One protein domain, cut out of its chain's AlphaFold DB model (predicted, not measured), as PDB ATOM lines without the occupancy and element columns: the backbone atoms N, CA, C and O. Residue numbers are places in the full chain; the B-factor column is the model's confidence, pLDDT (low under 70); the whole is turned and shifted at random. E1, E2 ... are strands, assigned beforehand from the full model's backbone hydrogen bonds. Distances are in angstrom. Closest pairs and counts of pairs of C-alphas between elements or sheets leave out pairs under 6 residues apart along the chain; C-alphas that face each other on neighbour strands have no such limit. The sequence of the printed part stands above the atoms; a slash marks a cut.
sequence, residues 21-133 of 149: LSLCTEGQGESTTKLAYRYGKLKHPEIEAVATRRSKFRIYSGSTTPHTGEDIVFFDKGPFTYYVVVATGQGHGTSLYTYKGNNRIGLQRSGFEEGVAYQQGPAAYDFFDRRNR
ATOM      1  N   LEU A  21      77.397  22.968  37.263       69.62
ATOM      2  CA  LEU A  21      76.490  23.331  36.186       69.62
ATOM      3  C   LEU A  21      77.299  24.090  35.137       69.62
ATOM      4  O   LEU A  21      77.817  25.169  35.420       69.62
ATOM      5  N   SER A  22      77.392  23.540  33.926       68.62
ATOM      6  CA  SER A  22      78.110  24.189  32.830       68.62
ATOM      7  C   SER A  22      77.248  24.294  31.582       68.62
ATOM      8  O   SER A  22      76.707  23.292  31.104       68.62
ATOM      9  N   LEU A  23      77.184  25.501  31.028       73.69
ATOM     10  CA  LEU A  23      76.717  25.751  29.672       73.69
ATOM     11  C   LEU A  23      77.947  26.080  28.819       73.69
ATOM     12  O   LEU A  23      78.696  27.002  29.139       73.69
ATOM     13  N   CYS A  24      78.182  25.296  27.773       73.44
ATOM     14  CA  CYS A  24      79.363  25.405  26.921       73.44
ATOM     15  C   CYS A  24      78.949  25.542  25.463       73.44
ATOM     16  O   CYS A  24      78.004  24.886  25.020       73.44
ATOM     17  N   THR A  25      79.704  26.316  24.694       73.00
ATOM     18  CA  THR A  25      79.511  26.417  23.248       73.00
ATOM     19  C   THR A  25      80.771  26.120  22.478       73.00
ATOM     20  O   THR A  25      81.883  26.380  22.928       73.00
ATOM     21  N   GLU A  26      80.574  25.574  21.285       71.81
ATOM     22  CA  GLU A  26      81.627  25.406  20.297       71.81
ATOM     23  C   GLU A  26      81.431  26.455  19.203       71.81
ATOM     24  O   GLU A  26      80.492  26.361  18.405       71.81
ATOM     25  N   GLY A  27      82.310  27.459  19.200       65.31
ATOM     26  CA  GLY A  27      82.213  28.644  18.349       65.31
ATOM     27  C   GLY A  27      81.531  29.831  19.037       65.31
ATOM     28  O   GLY A  27      81.145  29.771  20.207       65.31
ATOM     29  N   GLN A  28      81.411  30.924  18.287       65.44
ATOM     30  CA  GLN A  28      80.741  32.165  18.688       65.44
ATOM     31  C   GLN A  28      79.850  32.648  17.546       65.44
ATOM     32  O   GLN A  28      80.204  32.513  16.371       65.44
ATOM     33  N   GLY A  29      78.701  33.249  17.834       67.31
ATOM     34  CA  GLY A  29      77.910  33.802  16.740       67.31
ATOM     35  C   GLY A  29      77.213  32.745  15.905       67.31
ATOM     36  O   GLY A  29      76.868  31.650  16.359       67.31
ATOM     37  N   GLU A  30      77.144  33.068  14.624       66.19
ATOM     38  CA  GLU A  30      76.703  32.178  13.558       66.19
ATOM     39  C   GLU A  30      77.633  30.966  13.370       66.19
ATOM     40  O   GLU A  30      77.220  29.965  12.784       66.19
ATOM     41  N   SER A  31      78.859  31.012  13.918       68.06
ATOM     42  CA  SER A  31      79.776  29.864  13.962       68.06
ATOM     43  C   SER A  31      79.492  28.903  15.119       68.06
ATOM     44  O   SER A  31      80.131  27.857  15.210       68.06
ATOM     45  N   THR A  32      78.523  29.216  15.990       73.94
ATOM     46  CA  THR A  32      78.134  28.323  17.086       73.94
ATOM     47  C   THR A  32      77.490  27.064  16.518       73.94
ATOM     48  O   THR A  32      76.327  27.054  16.103       73.94
ATOM     49  N   THR A  33      78.254  25.976  16.491       72.50
ATOM     50  CA  THR A  33      77.806  24.698  15.922       72.50
ATOM     51  C   THR A  33      77.296  23.727  16.975       72.50
ATOM     52  O   THR A  33      76.559  22.804  16.620       72.50
ATOM     53  N   LYS A  34      77.631  23.950  18.253       78.56
ATOM     54  CA  LYS A  34      77.142  23.172  19.396       78.56
ATOM     55  C   LYS A  34      76.913  24.062  20.613       78.56
ATOM     56  O   LYS A  34      77.679  24.987  20.870       78.56
ATOM     57  N   LEU A  35      75.874  23.724  21.366       83.00
ATOM     58  CA  LEU A  35      75.566  24.266  22.686       83.00
ATOM     59  C   LEU A  35      75.300  23.069  23.595       83.00
ATOM     60  O   LEU A  35      74.433  22.256  23.294       83.00
ATOM     61  N   ALA A  36      76.071  22.920  24.661       83.38
ATOM     62  CA  ALA A  36      76.003  21.782  25.560       83.38
ATOM     63  C   ALA A  36      75.685  22.249  26.975       83.38
ATOM     64  O   ALA A  36      76.276  23.204  27.472       83.38
ATOM     65  N   TYR A  37      74.766  21.544  27.619       82.81
ATOM     66  CA  TYR A  37      74.468  21.673  29.033       82.81
ATOM     67  C   TYR A  37      74.942  20.420  29.764       82.81
ATOM     68  O   TYR A  37      74.649  19.301  29.329       82.81
ATOM     69  N   ARG A  38      75.640  20.607  30.885       80.56
ATOM     70  CA  ARG A  38      76.044  19.524  31.783       80.56
ATOM     71  C   ARG A  38      75.719  19.866  33.227       80.56
ATOM     72  O   ARG A  38      75.901  21.006  33.655       80.56
ATOM     73  N   TYR A  39      75.278  18.851  33.958       78.50
ATOM     74  CA  TYR A  39      75.098  18.879  35.401       78.50
ATOM     75  C   TYR A  39      75.690  17.610  36.017       78.50
ATOM     76  O   TYR A  39      75.402  16.510  35.547       78.50
ATOM     77  N   GLY A  40      76.512  17.749  37.053       72.69
ATOM     78  CA  GLY A  40      77.128  16.628  37.771       72.69
ATOM     79  C   GLY A  40      78.580  16.905  38.136       72.69
ATOM     80  O   GLY A  40      79.005  18.058  38.171       72.69
ATOM     81  N   LYS A  41      79.360  15.859  38.411       70.12
ATOM     82  CA  LYS A  41      80.785  16.016  38.722       70.12
ATOM     83  C   LYS A  41      81.587  16.372  37.473       70.12
ATOM     84  O   LYS A  41      81.215  16.023  36.348       70.12
ATOM     85  N   LEU A  42      82.726  17.034  37.667       65.88
ATOM     86  CA  LEU A  42      83.680  17.254  36.582       65.88
ATOM     87  C   LEU A  42      84.096  15.891  35.995       65.88
ATOM     88  O   LEU A  42      84.338  14.949  36.741       65.88
ATOM     89  N   LYS A  43      84.130  15.767  34.660       68.06
ATOM     90  CA  LYS A  43      84.348  14.511  33.896       68.06
ATOM     91  C   LYS A  43      83.264  13.428  34.037       68.06
ATOM     92  O   LYS A  43      83.164  12.586  33.148       68.06
ATOM     93  N   HIS A  44      82.420  13.486  35.063       73.56
ATOM     94  CA  HIS A  44      81.335  12.535  35.314       73.56
ATOM     95  C   HIS A  44      79.977  13.255  35.422       73.56
ATOM     96  O   HIS A  44      79.400  13.340  36.513       73.56
ATOM     97  N   PRO A  45      79.454  13.810  34.308       75.44
ATOM     98  CA  PRO A  45      78.159  14.475  34.319       75.44
ATOM     99  C   PRO A  45      77.035  13.458  34.553       75.44
ATOM    100  O   PRO A  45      76.956  12.428  33.888       75.44
ATOM    101  N   GLU A  46      76.126  13.778  35.468       80.06
ATOM    102  CA  GLU A  46      74.891  13.018  35.696       80.06
ATOM    103  C   GLU A  46      73.873  13.299  34.586       80.06
ATOM    104  O   GLU A  46      73.109  12.430  34.163       80.06
ATOM    105  N   ILE A  47      73.874  14.536  34.089       81.31
ATOM    106  CA  ILE A  47      73.049  14.984  32.979       81.31
ATOM    107  C   ILE A  47      73.958  15.656  31.962       81.31
ATOM    108  O   ILE A  47      74.657  16.615  32.270       81.31
ATOM    109  N   GLU A  48      73.879  15.189  30.722       86.38
ATOM    110  CA  GLU A  48      74.406  15.880  29.552       86.38
ATOM    111  C   GLU A  48      73.295  16.028  28.508       86.38
ATOM    112  O   GLU A  48      72.538  15.082  28.237       86.38
ATOM    113  N   ALA A  49      73.189  17.227  27.942       88.62
ATOM    114  CA  ALA A  49      72.347  17.536  26.800       88.62
ATOM    115  C   ALA A  49      73.144  18.380  25.807       88.62
ATOM    116  O   ALA A  49      73.813  19.335  26.193       88.62
ATOM    117  N   VAL A  50      73.057  18.042  24.523       89.44
ATOM    118  CA  VAL A  50      73.769  18.753  23.459       89.44
ATOM    119  C   VAL A  50      72.770  19.172  22.394       89.44
ATOM    120  O   VAL A  50      72.090  18.341  21.790       89.44
ATOM    121  N   ALA A  51      72.696  20.474  22.159       88.31
ATOM    122  CA  ALA A  51      71.947  21.054  21.070       88.31
ATOM    123  C   ALA A  51      72.651  20.765  19.744       88.31
ATOM    124  O   ALA A  51      73.850  21.002  19.576       88.31
ATOM    125  N   THR A  52      71.877  20.307  18.771       84.25
ATOM    126  CA  THR A  52      72.319  20.114  17.389       84.25
ATOM    127  C   THR A  52      71.386  20.864  16.450       84.25
ATOM    128  O   THR A  52      70.316  21.326  16.842       84.25
ATOM    129  N   ARG A  53      71.733  20.933  15.159       80.81
ATOM    130  CA  ARG A  53      70.834  21.514  14.146       80.81
ATOM    131  C   ARG A  53      69.470  20.811  14.072       80.81
ATOM    132  O   ARG A  53      68.498  21.452  13.687       80.81
ATOM    133  N   ARG A  54      69.404  19.519  14.426       84.31
ATOM    134  CA  ARG A  54      68.174  18.704  14.410       84.31
ATOM    135  C   ARG A  54      67.414  18.740  15.734       84.31
ATOM    136  O   ARG A  54      66.196  18.653  15.726       84.31
ATOM    137  N   SER A  55      68.127  18.879  16.849       86.44
ATOM    138  CA  SER A  55      67.561  18.942  18.198       86.44
ATOM    139  C   SER A  55      68.091  20.189  18.884       86.44
ATOM    140  O   SER A  55      69.108  20.144  19.577       86.44
ATOM    141  N   LYS A  56      67.446  21.320  18.605       91.06
ATOM    142  CA  LYS A  56      67.874  22.633  19.084       91.06
ATOM    143  C   LYS A  56      67.484  22.833  20.541       91.06
ATOM    144  O   LYS A  56      66.455  22.327  20.988       91.06
ATOM    145  N   PHE A  57      68.259  23.638  21.251       92.50
ATOM    146  CA  PHE A  57      67.788  24.201  22.511       92.50
ATOM    147  C   PHE A  57      66.831  25.354  22.240       92.50
ATOM    148  O   PHE A  57      66.892  26.015  21.202       92.50
ATOM    149  N   ARG A  58      65.937  25.600  23.186       92.25
ATOM    150  CA  ARG A  58      65.085  26.778  23.191       92.25
ATOM    151  C   ARG A  58      65.670  27.800  24.150       92.25
ATOM    152  O   ARG A  58      66.186  27.428  25.202       92.25
ATOM    153  N   ILE A  59      65.603  29.067  23.767       88.81
ATOM    154  CA  ILE A  59      66.098  30.186  24.563       88.81
ATOM    155  C   ILE A  59      65.005  31.231  24.757       88.81
ATOM    156  O   ILE A  59      64.182  31.479  23.869       88.81
ATOM    157  N   TYR A  60      65.001  31.830  25.937       87.50
ATOM    158  CA  TYR A  60      64.120  32.919  26.315       87.50
ATOM    159  C   TYR A  60      64.881  33.886  27.210       87.50
ATOM    160  O   TYR A  60      65.664  33.458  28.045       87.50
ATOM    161  N   SER A  61      64.617  35.174  27.050       83.19
ATOM    162  CA  SER A  61      65.096  36.216  27.946       83.19
ATOM    163  C   SER A  61      63.880  37.024  28.359       83.19
ATOM    164  O   SER A  61      63.162  37.570  27.511       83.19
ATOM    165  N   GLY A  62      63.608  37.002  29.656       72.88
ATOM    166  CA  GLY A  62      62.510  37.700  30.306       72.88
ATOM    167  C   GLY A  62      63.009  38.916  31.073       72.88
ATOM    168  O   GLY A  62      62.624  39.087  32.223       72.88
ATOM    169  N   SER A  63      63.898  39.729  30.492       63.06
ATOM    170  CA  SER A  63      64.334  40.980  31.124       63.06
ATOM    171  C   SER A  63      63.130  41.909  31.303       63.06
ATOM    172  O   SER A  63      62.588  42.433  30.328       63.06
ATOM    173  N   THR A  64      62.649  42.049  32.541       54.03
ATOM    174  CA  THR A  64      61.398  42.769  32.828       54.03
ATOM    175  C   THR A  64      61.589  44.193  33.330       54.03
ATOM    176  O   THR A  64      60.604  44.911  33.413       54.03
ATOM    177  N   THR A  65      62.794  44.643  33.674       43.59
ATOM    178  CA  THR A  65      63.099  46.017  34.141       43.59
ATOM    179  C   THR A  65      64.603  46.109  34.451       43.59
ATOM    180  O   THR A  65      65.238  45.059  34.563       43.59
ATOM    181  N   PRO A  66      65.214  47.306  34.610       48.78
ATOM    182  CA  PRO A  66      66.681  47.484  34.648       48.78
ATOM    183  C   PRO A  66      67.447  46.732  35.758       48.78
ATOM    184  O   PRO A  66      68.673  46.809  35.801       48.78
ATOM    185  N   HIS A  67      66.764  46.006  36.651       46.09
ATOM    186  CA  HIS A  67      67.363  45.359  37.821       46.09
ATOM    187  C   HIS A  67      66.959  43.890  38.023       46.09
ATOM    188  O   HIS A  67      67.385  43.283  39.005       46.09
ATOM    189  N   THR A  68      66.138  43.288  37.149       51.94
ATOM    190  CA  THR A  68      65.777  41.862  37.278       51.94
ATOM    191  C   THR A  68      65.393  41.254  35.933       51.94
ATOM    192  O   THR A  68      64.451  41.707  35.272       51.94
ATOM    193  N   GLY A  69      66.113  40.206  35.545       63.69
ATOM    194  CA  GLY A  69      65.798  39.398  34.379       63.69
ATOM    195  C   GLY A  69      66.106  37.928  34.627       63.69
ATOM    196  O   GLY A  69      66.862  37.557  35.529       63.69
ATOM    197  N   GLU A  70      65.483  37.086  33.815       74.62
ATOM    198  CA  GLU A  70      65.757  35.657  33.782       74.62
ATOM    199  C   GLU A  70      66.080  35.261  32.351       74.62
ATOM    200  O   GLU A  70      65.273  35.451  31.433       74.62
ATOM    201  N   ASP A  71      67.268  34.702  32.190       81.69
ATOM    202  CA  ASP A  71      67.725  34.119  30.947       81.69
ATOM    203  C   ASP A  71      67.561  32.607  31.045       81.69
ATOM    204  O   ASP A  71      68.010  31.966  31.992       81.69
ATOM    205  N   ILE A  72      66.846  32.022  30.094       86.75
ATOM    206  CA  ILE A  72      66.355  30.654  30.196       86.75
ATOM    207  C   ILE A  72      66.793  29.871  28.973       86.75
ATOM    208  O   ILE A  72      66.435  30.206  27.845       86.75
ATOM    209  N   VAL A  73      67.510  28.778  29.209       88.44
ATOM    210  CA  VAL A  73      67.814  27.755  28.205       88.44
ATOM    211  C   VAL A  73      67.013  26.512  28.542       88.44
ATOM    212  O   VAL A  73      67.042  26.049  29.678       88.44
ATOM    213  N   PHE A  74      66.289  25.944  27.584       92.38
ATOM    214  CA  PHE A  74      65.459  24.779  27.855       92.38
ATOM    215  C   PHE A  74      65.387  23.785  26.707       92.38
ATOM    216  O   PHE A  74      65.395  24.134  25.526       92.38
ATOM    217  N   PHE A  75      65.305  22.513  27.068       93.44
ATOM    218  CA  PHE A  75      65.378  21.392  26.140       93.44
ATOM    219  C   PHE A  75      64.569  20.213  26.668       93.44
ATOM    220  O   PHE A  75      64.302  20.109  27.865       93.44
ATOM    221  N   ASP A  76      64.184  19.330  25.756       92.38
ATOM    222  CA  ASP A  76      63.510  18.083  26.096       92.38
ATOM    223  C   ASP A  76      64.519  16.931  26.029       92.38
ATOM    224  O   ASP A  76      65.373  16.887  25.139       92.38
ATOM    225  N   LYS A  77      64.429  15.988  26.967       88.75
ATOM    226  CA  LYS A  77      65.183  14.729  26.938       88.75
ATOM    227  C   LYS A  77      64.255  13.603  27.381       88.75
ATOM    228  O   LYS A  77      63.947  13.453  28.562       88.75
ATOM    229  N   GLY A  78      63.785  12.822  26.410       89.06
ATOM    230  CA  GLY A  78      62.736  11.829  26.642       89.06
ATOM    231  C   GLY A  78      61.422  12.500  27.077       89.06
ATOM    232  O   GLY A  78      61.020  13.475  26.446       89.06
ATOM    233  N   PRO A  79      60.747  12.019  28.138       91.75
ATOM    234  CA  PRO A  79      59.474  12.579  28.605       91.75
ATOM    235  C   PRO A  79      59.636  13.828  29.490       91.75
ATOM    236  O   PRO A  79      58.659  14.277  30.095       91.75
ATOM    237  N   PHE A  80      60.861  14.335  29.635       93.12
ATOM    238  CA  PHE A  80      61.193  15.404  30.565       93.12
ATOM    239  C   PHE A  80      61.568  16.687  29.833       93.12
ATOM    240  O   PHE A  80      62.312  16.651  28.849       93.12
ATOM    241  N   THR A  81      61.122  17.815  30.378       94.12
ATOM    242  CA  THR A  81      61.544  19.153  29.960       94.12
ATOM    243  C   THR A  81      62.415  19.764  31.047       94.12
ATOM    244  O   THR A  81      62.026  19.823  32.215       94.12
ATOM    245  N   TYR A  82      63.590  20.234  30.648       91.56
ATOM    246  CA  TYR A  82      64.573  20.849  31.527       91.56
ATOM    247  C   TYR A  82      64.644  22.341  31.239       91.56
ATOM    248  O   TYR A  82      64.785  22.729  30.080       91.56
ATOM    249  N   TYR A  83      64.585  23.162  32.286       90.19
ATOM    250  CA  TYR A  83      64.780  24.607  32.210       90.19
ATOM    251  C   TYR A  83      65.978  25.014  33.051       90.19
ATOM    252  O   TYR A  83      65.981  24.833  34.265       90.19
ATOM    253  N   VAL A  84      66.973  25.586  32.394       86.88
ATOM    254  CA  VAL A  84      68.151  26.193  32.998       86.88
ATOM    255  C   VAL A  84      67.883  27.688  33.072       86.88
ATOM    256  O   VAL A  84      67.952  28.379  32.059       86.88
ATOM    257  N   VAL A  85      67.522  28.168  34.255       82.81
ATOM    258  CA  VAL A  85      67.238  29.579  34.527       82.81
ATOM    259  C   VAL A  85      68.488  30.209  35.115       82.81
ATOM    260  O   VAL A  85      68.899  29.866  36.223       82.81
ATOM    261  N   VAL A  86      69.096  31.116  34.369       78.00
ATOM    262  CA  VAL A  86      70.224  31.942  34.781       78.00
ATOM    263  C   VAL A  86      69.652  33.254  35.309       78.00
ATOM    264  O   VAL A  86      68.995  33.994  34.577       78.00
ATOM    265  N   ALA A  87      69.864  33.520  36.598       69.25
ATOM    266  CA  ALA A  87      69.485  34.799  37.183       69.25
ATOM    267  C   ALA A  87      70.376  35.901  36.591       69.25
ATOM    268  O   ALA A  87      71.601  35.758  36.567       69.25
ATOM    269  N   THR A  88      69.767  36.983  36.101       64.50
ATOM    270  CA  THR A  88      70.491  38.165  35.620       64.50
ATOM    271  C   THR A  88      70.271  39.348  36.569       64.50
ATOM    272  O   THR A  88      69.208  39.497  37.179       64.50
ATOM    273  N   GLY A  89      71.297  40.189  36.748       59.41
ATOM    274  CA  GLY A  89      71.275  41.325  37.683       59.41
ATOM    275  C   GLY A  89      71.991  41.040  39.012       59.41
ATOM    276  O   GLY A  89      73.098  40.517  39.013       59.41
ATOM    277  N   GLN A  90      71.382  41.430  40.141       42.34
ATOM    278  CA  GLN A  90      71.982  41.317  41.488       42.34
ATOM    279  C   GLN A  90      71.934  39.897  42.079       42.34
ATOM    280  O   GLN A  90      72.629  39.603  43.048       42.34
ATOM    281  N   GLY A  91      71.096  39.020  41.520       50.03
ATOM    282  CA  GLY A  91      71.055  37.612  41.890       50.03
ATOM    283  C   GLY A  91      72.071  36.829  41.072       50.03
ATOM    284  O   GLY A  91      71.913  36.704  39.862       50.03
ATOM    285  N   HIS A  92      73.089  36.273  41.724       55.62
ATOM    286  CA  HIS A  92      73.976  35.301  41.097       55.62
ATOM    287  C   HIS A  92      73.420  33.895  41.319       55.62
ATOM    288  O   HIS A  92      73.149  33.497  42.452       55.62
ATOM    289  N   GLY A  93      73.230  33.139  40.240       64.31
ATOM    290  CA  GLY A  93      72.882  31.730  40.347       64.31
ATOM    291  C   GLY A  93      72.225  31.148  39.106       64.31
ATOM    292  O   GLY A  93      71.778  31.846  38.197       64.31
ATOM    293  N   THR A  94      72.160  29.824  39.075       74.31
ATOM    294  CA  THR A  94      71.482  29.062  38.028       74.31
ATOM    295  C   THR A  94      70.585  28.002  38.649       74.31
ATOM    296  O   THR A  94      71.006  27.228  39.509       74.31
ATOM    297  N   SER A  95      69.334  27.956  38.225       79.38
ATOM    298  CA  SER A  95      68.384  26.943  38.664       79.38
ATOM    299  C   SER A  95      68.102  25.977  37.525       79.38
ATOM    300  O   SER A  95      67.845  26.406  36.404       79.38
ATOM    301  N   LEU A  96      68.130  24.680  37.808       84.00
ATOM    302  CA  LEU A  96      67.623  23.646  36.921       84.00
ATOM    303  C   LEU A  96      66.242  23.226  37.418       84.00
ATOM    304  O   LEU A  96      66.110  22.674  38.507       84.00
ATOM    305  N   TYR A  97      65.214  23.469  36.615       88.31
ATOM    306  CA  TYR A  97      63.885  22.919  36.837       88.31
ATOM    307  C   TYR A  97      63.679  21.721  35.920       88.31
ATOM    308  O   TYR A  97      63.963  21.795  34.724       88.31
ATOM    309  N   THR A  98      63.140  20.635  36.467       90.75
ATOM    310  CA  THR A  98      62.787  19.436  35.701       90.75
ATOM    311  C   THR A  98      61.283  19.213  35.763       90.75
ATOM    312  O   THR A  98      60.708  19.124  36.850       90.75
ATOM    313  N   TYR A  99      60.653  19.095  34.598       92.81
ATOM    314  CA  TYR A  99      59.224  18.847  34.439       92.81
ATOM    315  C   TYR A  99      58.971  17.521  33.725       92.81
ATOM    316  O   TYR A  99      59.733  17.132  32.843       92.81
ATOM    317  N   LYS A 100      57.873  16.847  34.078       93.75
ATOM    318  CA  LYS A 100      57.296  15.723  33.326       93.75
ATOM    319  C   LYS A 100      55.840  16.064  33.016       93.75
ATOM    320  O   LYS A 100      55.000  16.061  33.917       93.75
ATOM    321  N   GLY A 101      55.546  16.390  31.758       91.44
ATOM    322  CA  GLY A 101      54.304  17.102  31.432       91.44
ATOM    323  C   GLY A 101      54.239  18.420  32.212       91.44
ATOM    324  O   GLY A 101      55.261  19.079  32.359       91.44
ATOM    325  N   ASN A 102      53.082  18.747  32.794       89.56
ATOM    326  CA  ASN A 102      52.884  19.996  33.545       89.56
ATOM    327  C   ASN A 102      53.398  19.961  34.997       89.56
ATOM    328  O   ASN A 102      53.299  20.958  35.709       89.56
ATOM    329  N   ASN A 103      53.935  18.828  35.457       90.19
ATOM    330  CA  ASN A 103      54.349  18.652  36.847       90.19
ATOM    331  C   ASN A 103      55.846  18.914  37.008       90.19
ATOM    332  O   ASN A 103      56.662  18.241  36.371       90.19
ATOM    333  N   ARG A 104      56.213  19.835  37.907       92.44
ATOM    334  CA  ARG A 104      57.604  19.999  38.347       92.44
ATOM    335  C   ARG A 104      57.979  18.816  39.235       92.44
ATOM    336  O   ARG A 104      57.381  18.620  40.286       92.44
ATOM    337  N   ILE A 105      58.981  18.052  38.820       91.62
ATOM    338  CA  ILE A 105      59.470  16.869  39.544       91.62
ATOM    339  C   ILE A 105      60.851  17.082  40.170       91.62
ATOM    340  O   ILE A 105      61.327  16.227  40.907       91.62
ATOM    341  N   GLY A 106      61.506  18.205  39.874       85.25
ATOM    342  CA  GLY A 106      62.811  18.523  40.432       85.25
ATOM    343  C   GLY A 106      63.155  19.999  40.312       85.25
ATOM    344  O   GLY A 106      62.758  20.668  39.353       85.25
ATOM    345  N   LEU A 107      63.904  20.478  41.299       83.88
ATOM    346  CA  LEU A 107      64.521  21.793  41.329       83.88
ATOM    347  C   LEU A 107      65.914  21.645  41.937       83.88
ATOM    348  O   LEU A 107      66.048  21.211  43.077       83.88
ATOM    349  N   GLN A 108      66.937  22.025  41.183       77.75
ATOM    350  CA  GLN A 108      68.299  22.149  41.676       77.75
ATOM    351  C   GLN A 108      68.706  23.612  41.585       77.75
ATOM    352  O   GLN A 108      68.617  24.223  40.522       77.75
ATOM    353  N   ARG A 109      69.146  24.186  42.703       72.56
ATOM    354  CA  ARG A 109      69.681  25.543  42.761       72.56
ATOM    355  C   ARG A 109      71.144  25.448  43.120       72.56
ATOM    356  O   ARG A 109      71.529  24.755  44.047       72.56
ATOM    357  N   SER A 110      71.937  26.185  42.385       60.38
ATOM    358  CA  SER A 110      73.381  26.253  42.575       60.38
ATOM    359  C   SER A 110      73.782  27.266  43.664       60.38
ATOM    360  O   SER A 110      74.880  27.188  44.190       60.38
ATOM    361  N   GLY A 111      72.876  28.178  44.054       50.22
ATOM    362  CA  GLY A 111      73.123  29.204  45.080       50.22
ATOM    363  C   GLY A 111      72.939  28.743  46.532       50.22
ATOM    364  O   GLY A 111      72.929  29.581  47.424       50.22
ATOM    365  N   PHE A 112      72.741  27.442  46.777       42.22
ATOM    366  CA  PHE A 112      72.542  26.885  48.125       42.22
ATOM    367  C   PHE A 112      73.758  26.109  48.663       42.22
ATOM    368  O   PHE A 112      73.707  25.634  49.793       42.22
ATOM    369  N   GLU A 113      74.852  26.008  47.902       44.22
ATOM    370  CA  GLU A 113      76.061  25.293  48.326       44.22
ATOM    371  C   GLU A 113      77.309  26.173  48.156       44.22
ATOM    372  O   GLU A 113      77.687  26.543  47.043       44.22
ATOM    373  N   GLU A 114      77.967  26.512  49.272       38.78
ATOM    374  CA  GLU A 114      79.310  27.100  49.248       38.78
ATOM    375  C   GLU A 114      80.276  26.153  48.514       38.78
ATOM    376  O   GLU A 114      80.407  24.982  48.870       38.78
ATOM    377  N   GLY A 115      80.986  26.670  47.507       45.41
ATOM    378  CA  GLY A 115      82.035  25.930  46.800       45.41
ATOM    379  C   GLY A 115      81.607  25.218  45.515       45.41
ATOM    380  O   GLY A 115      82.376  24.409  45.013       45.41
ATOM    381  N   VAL A 116      80.432  25.503  44.949       48.09
ATOM    382  CA  VAL A 116      80.070  25.067  43.588       48.09
ATOM    383  C   VAL A 116      80.573  26.098  42.575       48.09
ATOM    384  O   VAL A 116      80.112  27.239  42.598       48.09
ATOM    385  N   ALA A 117      81.492  25.740  41.667       46.16
ATOM    386  CA  ALA A 117      81.743  26.644  40.548       46.16
ATOM    387  C   ALA A 117      80.597  26.649  39.565       46.16
ATOM    388  O   ALA A 117      80.053  25.629  39.141       46.16
ATOM    389  N   TYR A 118      80.383  27.861  39.098       51.28
ATOM    390  CA  TYR A 118      79.759  28.159  37.843       51.28
ATOM    391  C   TYR A 118      80.871  28.415  36.850       51.28
ATOM    392  O   TYR A 118      81.520  29.458  36.901       51.28
ATOM    393  N   GLN A 119      81.064  27.506  35.909       47.69
ATOM    394  CA  GLN A 119      81.665  27.906  34.651       47.69
ATOM    395  C   GLN A 119      80.533  27.990  33.635       47.69
ATOM    396  O   GLN A 119      80.147  27.004  33.005       47.69
ATOM    397  N   GLN A 120      80.004  29.206  33.454       48.97
ATOM    398  CA  GLN A 120      79.646  29.593  32.095       48.97
ATOM    399  C   GLN A 120      80.970  29.500  31.333       48.97
ATOM    400  O   GLN A 120      81.845  30.346  31.515       48.97
ATOM    401  N   GLY A 121      81.184  28.394  30.606       41.53
ATOM    402  CA  GLY A 121      82.389  28.229  29.794       41.53
ATOM    403  C   GLY A 121      82.562  29.483  28.937       41.53
ATOM    404  O   GLY A 121      81.538  30.074  28.596       41.53
ATOM    405  N   PRO A 122      83.809  29.903  28.655       39.34
ATOM    406  CA  PRO A 122      84.199  31.272  28.305       39.34
ATOM    407  C   PRO A 122      83.029  32.071  27.736       39.34
ATOM    408  O   PRO A 122      82.701  31.958  26.553       39.34
ATOM    409  N   ALA A 123      82.352  32.791  28.634       44.19
ATOM    410  CA  ALA A 123      81.167  33.582  28.352       44.19
ATOM    411  C   ALA A 123      81.572  34.774  27.480       44.19
ATOM    412  O   ALA A 123      81.722  35.896  27.944       44.19
ATOM    413  N   ALA A 124      81.838  34.511  26.208       45.00
ATOM    414  CA  ALA A 124      82.166  35.527  25.221       45.00
ATOM    415  C   ALA A 124      80.985  35.799  24.284       45.00
ATOM    416  O   ALA A 124      81.088  36.634  23.392       45.00
ATOM    417  N   TYR A 125      79.863  35.096  24.464       54.75
ATOM    418  CA  TYR A 125      78.713  35.237  23.593       54.75
ATOM    419  C   TYR A 125      77.416  35.339  24.390       54.75
ATOM    420  O   TYR A 125      77.038  34.427  25.122       54.75
ATOM    421  N   ASP A 126      76.735  36.469  24.228       67.38
ATOM    422  CA  ASP A 126      75.396  36.685  24.754       67.38
ATOM    423  C   ASP A 126      74.395  35.925  23.874       67.38
ATOM    424  O   ASP A 126      73.941  36.416  22.834       67.38
ATOM    425  N   PHE A 127      74.081  34.687  24.268       68.75
ATOM    426  CA  PHE A 127      73.104  33.860  23.558       68.75
ATOM    427  C   PHE A 127      71.666  34.382  23.699       68.75
ATOM    428  O   PHE A 127      70.772  33.860  23.034       68.75
ATOM    429  N   PHE A 128      71.445  35.389  24.546       72.19
ATOM    430  CA  PHE A 128      70.151  35.989  24.840       72.19
ATOM    431  C   PHE A 128      69.946  37.328  24.111       72.19
ATOM    432  O   PHE A 128      68.837  37.865  24.109       72.19
ATOM    433  N   ASP A 129      70.942  37.836  23.378       73.50
ATOM    434  CA  ASP A 129      70.702  38.909  22.413       73.50
ATOM    435  C   ASP A 129      69.895  38.357  21.223       73.50
ATOM    436  O   ASP A 129      70.297  37.438  20.513       73.50
ATOM    437  N   ARG A 130      68.724  38.934  20.945       74.06
ATOM    438  CA  ARG A 130      67.894  38.517  19.801       74.06
ATOM    439  C   ARG A 130      68.545  38.767  18.442       74.06
ATOM    440  O   ARG A 130      68.138  38.152  17.457       74.06
ATOM    441  N   ARG A 131      69.522  39.671  18.373       72.69
ATOM    442  CA  ARG A 131      70.301  39.965  17.160       72.69
ATOM    443  C   ARG A 131      71.297  38.850  16.848       72.69
ATOM    444  O   ARG A 131      71.710  38.695  15.702       72.69
ATOM    445  N   ASN A 132      71.632  38.048  17.853       72.06
ATOM    446  CA  ASN A 132      72.580  36.961  17.772       72.06
ATOM    447  C   ASN A 132      71.916  35.694  17.214       72.06
ATOM    448  O   ASN A 132      70.998  35.111  17.794       72.06
ATOM    449  N   ARG A 133      72.372  35.260  16.034       72.44
ATOM    450  CA  ARG A 133      71.885  34.044  15.376       72.44
ATOM    451  C   ARG A 133      72.705  32.836  15.805       72.44
ATOM    452  O   ARG A 133      73.872  32.713  15.452       72.44
TER     453      ARG A 133
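AT A GLANCE: This is residues 21 to 133 of the 149 residues of an uncharacterized protein of Duganella sp. CF458 (UniProt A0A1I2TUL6). Two twisted sheets stand face to face as a sandwich, their strands crossed at 85 degrees: E4 E5 E6 E7 E8 make one layer and E3 E2 E1 E9 the other. E8, at one edge, is apart from the strands of the smaller sheet. The printed part has 113 residues, with no named helix and nine strands, E1 to E9 along the chain; its class is all strand, the larger sheet antiparallel, the smaller mixed. It is compact, with a radius of gyration of the C-alphas of 14.0 A, spanning 35 by 33 by 31 A.

HOW THE PARTS SIT: The larger sheet is a meander, each strand the antiparallel neighbour of the one before: E4, residues 57 to 61, E5, 68 to 77, E6, 80 to 89, E7, 94 to 100, and E8, 103 to 109. Within hydrogen-bond range are N 58 and O 74, 2.8 A, N 84 and O 73, 2.8 A, N 83 and O 97, 2.9 A, and N 96 and O 108, 2.8 A. E1, residues 21 to 26, E2, 34 to 41, and E3, 44 to 51, form another meander, with N 24 and O 36 at 2.8 A and N 39 and O 47 at 2.9 A. E9, residues 118 to 120, is parallel to E1; C-alphas 23 and 120 face each other at 5.4 A. Between the sheets, the closest C-alphas of E1 and E7 are those of Leu 21 and Thr 94, 7.8 A apart.

IN THESE COORDINATES: E1 begins at C-alpha 21, (76.490, 23.331, 36.186), and E9 ends at C-alpha 120, (79.646, 29.593, 32.095). E5 measures 29.0 A and E6 28.7 A. E3 bends by 70 degrees at residue 47.

THE WHOLE: The C-alphas farthest apart, of His 44 and Thr 65, are 38.1 A apart. The printed part has no cut and no long link; residues 121 to 133 hold no named element. Mean pLDDT of the printed part is 73.0, with 41 residues under 70, among them 110 to 127.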